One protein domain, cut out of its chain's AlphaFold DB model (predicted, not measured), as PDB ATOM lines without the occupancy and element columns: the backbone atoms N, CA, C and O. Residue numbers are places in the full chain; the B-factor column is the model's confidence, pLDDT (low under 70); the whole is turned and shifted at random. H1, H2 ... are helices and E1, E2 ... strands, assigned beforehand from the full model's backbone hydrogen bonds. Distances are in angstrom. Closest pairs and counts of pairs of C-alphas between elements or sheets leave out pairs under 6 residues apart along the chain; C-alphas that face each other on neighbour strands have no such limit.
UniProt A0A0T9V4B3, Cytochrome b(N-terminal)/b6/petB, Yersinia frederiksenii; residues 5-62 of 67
ATOM      1  N   ASP A   5     -18.656  30.535  31.597       81.12
ATOM      2  CA  ASP A   5     -17.322  29.995  31.399       81.12
ATOM      3  C   ASP A   5     -16.272  31.110  31.422       81.12
ATOM      4  O   ASP A   5     -16.474  32.215  30.903       81.12
ATOM      5  N   ILE A   6     -15.145  30.808  32.057       82.94
ATOM      6  CA  ILE A   6     -14.037  31.739  32.217       82.94
ATOM      7  C   ILE A   6     -13.064  31.463  31.081       82.94
ATOM      8  O   ILE A   6     -12.381  30.437  31.054       82.94
ATOM      9  N   ASN A   7     -13.006  32.392  30.133       86.00
ATOM     10  CA  ASN A   7     -11.999  32.376  29.088       86.00
ATOM     11  C   ASN A   7     -10.695  32.976  29.637       86.00
ATOM     12  O   ASN A   7     -10.657  34.142  30.040       86.00
ATOM     13  N   VAL A   8      -9.634  32.170  29.668       87.81
ATOM     14  CA  VAL A   8      -8.314  32.584  30.146       87.81
ATOM     15  C   VAL A   8      -7.464  32.992  28.948       87.81
ATOM     16  O   VAL A   8      -6.730  32.178  28.392       87.81
ATOM     17  N   PHE A   9      -7.565  34.268  28.563       87.88
ATOM     18  CA  PHE A   9      -6.761  34.886  27.496       87.88
ATOM     19  C   PHE A   9      -6.786  34.115  26.158       87.88
ATOM     20  O   PHE A   9      -5.774  34.055  25.466       87.88
ATOM     21  N   ASP A  10      -7.911  33.473  25.832       83.50
ATOM     22  CA  ASP A  10      -8.115  32.583  24.677       83.50
ATOM     23  C   ASP A  10      -7.173  31.365  24.610       83.50
ATOM     24  O   ASP A  10      -7.142  30.646  23.613       83.50
ATOM     25  N   LEU A  11      -6.431  31.078  25.684       88.12
ATOM     26  CA  LEU A  11      -5.540  29.920  25.773       88.12
ATOM     27  C   LEU A  11      -6.318  28.646  26.117       88.12
ATOM     28  O   LEU A  11      -6.012  27.573  25.599       88.12
ATOM     29  N   PHE A  12      -7.301  28.752  27.013       88.69
ATOM     30  CA  PHE A  12      -8.193  27.662  27.402       88.69
ATOM     31  C   PHE A  12      -9.426  28.193  28.147       88.69
ATOM     32  O   PHE A  12      -9.442  29.311  28.669       88.69
ATOM     33  N   ILE A  13     -10.467  27.360  28.197       87.81
ATOM     34  CA  ILE A  13     -11.747  27.668  28.835       87.81
ATOM     35  C   ILE A  13     -11.841  26.881  30.138       87.81
ATOM     36  O   ILE A  13     -11.681  25.660  30.146       87.81
ATOM     37  N   ILE A  14     -12.119  27.577  31.236       84.31
ATOM     38  CA  ILE A  14     -12.479  26.952  32.506       84.31
ATOM     39  C   ILE A  14     -14.012  26.918  32.572       84.31
ATOM     40  O   ILE A  14     -14.631  27.990  32.543       84.31
ATOM     41  N   PRO A  15     -14.634  25.724  32.644       83.00
ATOM     42  CA  PRO A  15     -16.084  25.619  32.728       83.00
ATOM     43  C   PRO A  15     -16.587  26.255  34.022       83.00
ATOM     44  O   PRO A  15     -15.882  26.254  35.038       83.00
ATOM     45  N   GLN A  16     -17.815  26.775  33.992       81.38
ATOM     46  CA  GLN A  16     -18.449  27.325  35.190       81.38
ATOM     47  C   GLN A  16     -18.367  26.323  36.371       81.38
ATOM     48  O   GLN A  16     -18.841  25.188  36.263       81.38
ATOM     49  N   PRO A  17     -17.756  26.695  37.512       77.56
ATOM     50  CA  PRO A  17     -17.551  25.740  38.605       77.56
ATOM     51  C   PRO A  17     -18.843  25.390  39.354       77.56
ATOM     52  O   PRO A  17     -18.970  24.296  39.900       77.56
ATOM     53  N   ILE A  18     -19.797  26.325  39.406       80.69
ATOM     54  CA  ILE A  18     -21.031  26.225  40.192       80.69
ATOM     55  C   ILE A  18     -22.214  26.518  39.273       80.69
ATOM     56  O   ILE A  18     -22.306  27.596  38.695       80.69
ATOM     57  N   HIS A  19     -23.122  25.551  39.166       80.25
ATOM     58  CA  HIS A  19     -24.301  25.627  38.298       80.25
ATOM     59  C   HIS A  19     -25.568  26.061  39.057       80.25
ATOM     60  O   HIS A  19     -26.590  26.358  38.443       80.25
ATOM     61  N   ASP A  20     -25.509  26.101  40.392       84.75
ATOM     62  CA  ASP A  20     -26.606  26.564  41.238       84.75
ATOM     63  C   ASP A  20     -26.603  28.099  41.326       84.75
ATOM     64  O   ASP A  20     -25.644  28.710  41.809       84.75
ATOM     65  N   LEU A  21     -27.689  28.727  40.863       82.88
ATOM     66  CA  LEU A  21     -27.818  30.186  40.817       82.88
ATOM     67  C   LEU A  21     -27.772  30.830  42.210       82.88
ATOM     68  O   LEU A  21     -27.199  31.909  42.361       82.88
ATOM     69  N   ALA A  22     -28.355  30.194  43.229       85.94
ATOM     70  CA  ALA A  22     -28.399  30.756  44.576       85.94
ATOM     71  C   ALA A  22     -27.000  30.771  45.201       85.94
ATOM     72  O   ALA A  22     -26.582  31.769  45.795       85.94
ATOM     73  N   VAL A  23     -26.240  29.691  45.003       86.81
ATOM     74  CA  VAL A  23     -24.852  29.598  45.470       86.81
ATOM     75  C   VAL A  23     -23.972  30.612  44.734       86.81
ATOM     76  O   VAL A  23     -23.207  31.339  45.371       86.81
ATOM     77  N   THR A  24     -24.112  30.740  43.412       88.19
ATOM     78  CA  THR A  24     -23.331  31.706  42.623       88.19
ATOM     79  C   THR A  24     -23.615  33.159  43.023       88.19
ATOM     80  O   THR A  24     -22.677  33.957  43.144       88.19
ATOM     81  N   ALA A  25     -24.874  33.508  43.312       87.06
ATOM     82  CA  ALA A  25     -25.252  34.837  43.798       87.06
ATOM     83  C   ALA A  25     -24.662  35.146  45.188       87.06
ATOM     84  O   ALA A  25     -24.169  36.257  45.432       87.06
ATOM     85  N   LEU A  26     -24.646  34.157  46.088       89.88
ATOM     86  CA  LEU A  26     -24.031  34.284  47.410       89.88
ATOM     87  C   LEU A  26     -22.519  34.522  47.296       89.88
ATOM     88  O   LEU A  26     -22.005  35.480  47.876       89.88
ATOM     89  N   PHE A  27     -21.817  33.720  46.492       89.06
ATOM     90  CA  PHE A  27     -20.384  33.907  46.245       89.06
ATOM     91  C   PHE A  27     -20.075  35.269  45.628       89.06
ATOM     92  O   PHE A  27     -19.111  35.915  46.031       89.06
ATOM     93  N   ASN A  28     -20.897  35.741  44.687       89.06
ATOM     94  CA  ASN A  28     -20.736  37.071  44.108       89.06
ATOM     95  C   ASN A  28     -20.828  38.172  45.172       89.06
ATOM     96  O   ASN A  28     -19.987  39.067  45.215       89.06
ATOM     97  N   THR A  29     -21.819  38.075  46.056       91.69
ATOM     98  CA  THR A  29     -22.017  39.031  47.149       91.69
ATOM     99  C   THR A  29     -20.816  39.031  48.097       91.69
ATOM    100  O   THR A  29     -20.216  40.079  48.334       91.69
ATOM    101  N   VAL A  30     -20.399  37.852  48.572       94.31
ATOM    102  CA  VAL A  30     -19.231  37.695  49.455       94.31
ATOM    103  C   VAL A  30     -17.959  38.219  48.796       94.31
ATOM    104  O   VAL A  30     -17.164  38.891  49.450       94.31
ATOM    105  N   HIS A  31     -17.769  37.957  47.503       93.44
ATOM    106  CA  HIS A  31     -16.609  38.428  46.757       93.44
ATOM    107  C   HIS A  31     -16.561  39.960  46.697       93.44
ATOM    108  O   HIS A  31     -15.517  40.540  46.980       93.44
ATOM    109  N   ILE A  32     -17.686  40.625  46.408       94.50
ATOM    110  CA  ILE A  32     -17.759  42.095  46.374       94.50
ATOM    111  C   ILE A  32     -17.406  42.688  47.741       94.50
ATOM    112  O   ILE A  32     -16.554  43.576  47.817       94.50
ATOM    113  N   PHE A  33     -18.006  42.178  48.820       97.25
ATOM    114  CA  PHE A  33     -17.691  42.647  50.172       97.25
ATOM    115  C   PHE A  33     -16.222  42.410  50.524       97.25
ATOM    116  O   PHE A  33     -15.565  43.314  51.030       97.25
ATOM    117  N   SER A  34     -15.685  41.237  50.189       97.31
ATOM    118  CA  SER A  34     -14.283  40.893  50.443       97.31
ATOM    119  C   SER A  34     -13.325  41.827  49.698       97.31
ATOM    120  O   SER A  34     -12.375  42.332  50.293       97.31
ATOM    121  N   CYS A  35     -13.596  42.122  48.424       96.81
ATOM    122  CA  CYS A  35     -12.812  43.061  47.621       96.81
ATOM    123  C   CYS A  35     -12.893  44.494  48.167       96.81
ATOM    124  O   CYS A  35     -11.871  45.175  48.247       96.81
ATOM    125  N   ALA A  36     -14.074  44.942  48.602       97.31
ATOM    126  CA  ALA A  36     -14.241  46.250  49.229       97.31
ATOM    127  C   ALA A  36     -13.471  46.350  50.558       97.31
ATOM    128  O   ALA A  36     -12.739  47.316  50.782       97.31
ATOM    129  N   THR A  37     -13.572  45.334  51.423       97.94
ATOM    130  CA  THR A  37     -12.807  45.263  52.674       97.94
ATOM    131  C   THR A  37     -11.307  45.257  52.404       97.94
ATOM    132  O   THR A  37     -10.575  46.014  53.040       97.94
ATOM    133  N   LEU A  38     -10.840  44.463  51.439       97.88
ATOM    134  CA  LEU A  38      -9.430  44.421  51.061       97.88
ATOM    135  C   LEU A  38      -8.937  45.790  50.576       97.88
ATOM    136  O   LEU A  38      -7.879  46.237  51.009       97.88
ATOM    137  N   ALA A  39      -9.712  46.483  49.739       97.75
ATOM    138  CA  ALA A  39      -9.370  47.825  49.278       97.75
ATOM    139  C   ALA A  39      -9.222  48.811  50.451       97.75
ATOM    140  O   ALA A  39      -8.232  49.538  50.524       97.75
ATOM    141  N   VAL A  40     -10.153  48.789  51.411       98.25
ATOM    142  CA  VAL A  40     -10.069  49.608  52.633       98.25
ATOM    143  C   VAL A  40      -8.818  49.267  53.443       98.25
ATOM    144  O   VAL A  40      -8.097  50.171  53.861       98.25
ATOM    145  N   LEU A  41      -8.520  47.980  53.639       98.12
ATOM    146  CA  LEU A  41      -7.330  47.546  54.373       98.12
ATOM    147  C   LEU A  41      -6.037  47.999  53.690       98.12
ATOM    148  O   LEU A  41      -5.126  48.457  54.373       98.12
ATOM    149  N   ILE A  42      -5.965  47.927  52.359       97.69
ATOM    150  CA  ILE A  42      -4.816  48.418  51.590       97.69
ATOM    151  C   ILE A  42      -4.661  49.932  51.768       97.69
ATOM    152  O   ILE A  42      -3.557  50.399  52.045       97.69
ATOM    153  N   LEU A  43      -5.749  50.704  51.681       98.00
ATOM    154  CA  LEU A  43      -5.706  52.152  51.907       98.00
ATOM    155  C   LEU A  43      -5.224  52.492  53.319       98.00
ATOM    156  O   LEU A  43      -4.347  53.340  53.483       98.00
ATOM    157  N   LEU A  44      -5.749  51.805  54.338       97.25
ATOM    158  CA  LEU A  44      -5.314  51.975  55.724       97.25
ATOM    159  C   LEU A  44      -3.845  51.591  55.910       97.25
ATOM    160  O   LEU A  44      -3.114  52.291  56.607       97.25
ATOM    161  N   HIS A  45      -3.398  50.511  55.271       94.31
ATOM    162  CA  HIS A  45      -2.008  50.077  55.308       94.31
ATOM    163  C   HIS A  45      -1.076  51.138  54.710       94.31
ATOM    164  O   HIS A  45      -0.106  51.535  55.353       94.31
ATOM    165  N   ILE A  46      -1.410  51.669  53.531       94.88
ATOM    166  CA  ILE A  46      -0.647  52.746  52.884       94.88
ATOM    167  C   ILE A  46      -0.640  54.001  53.766       94.88
ATOM    168  O   ILE A  46       0.420  54.580  54.007       94.88
ATOM    169  N   ALA A  47      -1.791  54.401  54.309       94.44
ATOM    170  CA  ALA A  47      -1.888  55.544  55.214       94.44
ATOM    171  C   ALA A  47      -1.023  55.361  56.475       94.44
ATOM    172  O   ALA A  47      -0.360  56.302  56.918       94.44
ATOM    173  N   ALA A  48      -0.980  54.149  57.035       93.31
ATOM    174  CA  ALA A  48      -0.130  53.821  58.175       93.31
ATOM    175  C   ALA A  48       1.362  53.937  57.828       93.31
ATOM    176  O   ALA A  48       2.122  54.514  58.611       93.31
ATOM    177  N   VAL A  49       1.772  53.457  56.649       91.75
ATOM    178  CA  VAL A  49       3.148  53.611  56.148       91.75
ATOM    179  C   VAL A  49       3.507  55.090  56.017       91.75
ATOM    180  O   VAL A  49       4.515  55.518  56.575       91.75
ATOM    181  N   ILE A  50       2.651  55.895  55.383       91.31
ATOM    182  CA  ILE A  50       2.857  57.345  55.233       91.31
ATOM    183  C   ILE A  50       2.999  58.023  56.605       91.31
ATOM    184  O   ILE A  50       3.948  58.771  56.839       91.31
ATOM    185  N   LYS A  51       2.100  57.728  57.554       90.56
ATOM    186  CA  LYS A  51       2.170  58.263  58.926       90.56
ATOM    187  C   LYS A  51       3.481  57.891  59.623       90.56
ATOM    188  O   LYS A  51       4.048  58.709  60.351       90.56
ATOM    189  N   HIS A  52       3.955  56.661  59.440       88.88
ATOM    190  CA  HIS A  52       5.212  56.198  60.025       88.88
ATOM    191  C   HIS A  52       6.424  56.922  59.432       88.88
ATOM    192  O   HIS A  52       7.290  57.345  60.202       88.88
ATOM    193  N   GLU A  53       6.443  57.143  58.115       87.44
ATOM    194  CA  GLU A  53       7.484  57.935  57.447       87.44
ATOM    195  C   GLU A  53       7.534  59.368  57.996       87.44
ATOM    196  O   GLU A  53       8.600  59.835  58.400       87.44
ATOM    197  N   PHE A  54       6.378  60.033  58.132       88.25
ATOM    198  CA  PHE A  54       6.298  61.364  58.753       88.25
ATOM    199  C   PHE A  54       6.730  61.379  60.225       88.25
ATOM    200  O   PHE A  54       7.261  62.379  60.701       88.25
ATOM    201  N   SER A  55       6.566  60.269  60.947       88.19
ATOM    202  CA  SER A  55       7.007  60.124  62.344       88.19
ATOM    203  C   SER A  55       8.513  59.832  62.476       88.19
ATOM    204  O   SER A  55       8.975  59.454  63.553       88.19
ATOM    205  N   GLY A  56       9.282  59.940  61.384       82.25
ATOM    206  CA  GLY A  56      10.728  59.694  61.352       82.25
ATOM    207  C   GLY A  56      11.118  58.213  61.321       82.25
ATOM    208  O   GLY A  56      12.306  57.883  61.348       82.25
ATOM    209  N   LYS A  57      10.145  57.297  61.238       77.25
ATOM    210  CA  LYS A  57      10.388  55.858  61.098       77.25
ATOM    211  C   LYS A  57      10.394  55.519  59.609       77.25
ATOM    212  O   LYS A  57       9.337  55.340  59.019       77.25
ATOM    213  N   LYS A  58      11.591  55.398  59.025       78.25
ATOM    214  CA  LYS A  58      11.806  54.999  57.619       78.25
ATOM    215  C   LYS A  58      11.466  53.518  57.397       78.25
ATOM    216  O   LYS A  58      12.361  52.678  57.290       78.25
ATOM    217  N   VAL A  59      10.179  53.182  57.417       81.19
ATOM    218  CA  VAL A  59       9.635  51.829  57.233       81.19
ATOM    219  C   VAL A  59       9.762  51.383  55.776       81.19
ATOM    220  O   VAL A  59      10.147  50.243  55.534       81.19
ATOM    221  N   LEU A  60       9.564  52.283  54.809       77.38
ATOM    222  CA  LEU A  60       9.746  52.013  53.380       77.38
ATOM    223  C   LEU A  60      11.167  51.538  53.073       77.38
ATOM    224  O   LEU A  60      11.355  50.574  52.336       77.38
ATOM    225  N   LYS A  61      12.175  52.151  53.708       76.50
ATOM    226  CA  LYS A  61      13.574  51.730  53.544       76.50
ATOM    227  C   LYS A  61      13.816  50.300  54.047       76.50
ATOM    228  O   LYS A  61      14.690  49.626  53.529       76.50
ATOM    229  N   ARG A  62      13.046  49.828  55.034       75.25
ATOM    230  CA  ARG A  62      13.150  48.457  55.568       75.25
ATOM    231  C   ARG A  62      12.383  47.423  54.742       75.25
ATOM    232  O   ARG A  62      12.638  46.237  54.897       75.25
TER     233      ARG A  62
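Overview. This is residues 5 to 62 of the 67 residues of the protein "Cytochrome b(N-terminal)/b6/petB" of Yersinia frederiksenii (UniProt A0A0T9V4B3). One long straight helix, H1, makes the length of the model, with a small two-stranded hairpin, E1 and E2, off its first end and a single short helical turn, H2, folded back by its last end. The long run between them, residues 28 to 48 of H1, stands free. The printed part has 58 residues, with two named strands and then two named helices in the order E1, E2, H1, H2; the sheet's order is E1 - E2, antiparallel, and the class is mostly helix. The whole is extended, with a radius of gyration of the C-alphas of 19.4 A, and its outline is flat, spanning 54 by 29 by 12 A.

Along the chain. E1 is residues 6 to 8, 6.1 A long from first to last C-alpha, and begins at C-alpha 6 at (-14.037, 31.739, 32.217). E2 is residues 12 to 14, 6.7 A long. H1 is residues 21 to 54, 49.6 A long, from C-alpha 21 at (-27.818, 30.186, 40.817) to C-alpha 54 at (6.298, 61.364, 58.753). H2 is residues 59 to 62, 5.1 A long, and ends at C-alpha 62 at (13.150, 48.457, 55.568).

Arrangement. E1 and E2 form a hairpin of antiparallel neighbours, with 150 degrees between their directions. The C-alphas of Asn 7 and Ile 13, which face each other, are 4.7 A apart. N 6 and O 14 are within hydrogen-bond range at 2.9 A, as are N 8 and O 12 at 3.0 A. E1 is apart from H1, and both strands are apart from H2. H1 touches H2 with residues 49 to 53 alone; their closest C-alphas, those of Glu 53 and Val 59, are 6.5 A apart. In H1 every O i to N i+4 pair is within hydrogen-bond range, while H2 is too short for such a pair.

Size, cuts and confidence. The two C-alphas farthest apart, those of His 19 and Gly 56, are 54.0 A apart. The printed part has no cut. The links E1 to E2 and H1 to H2 are tight, and E2 to H1 is short. Mean pLDDT of the printed part is 88.6, and no printed residue is under 70.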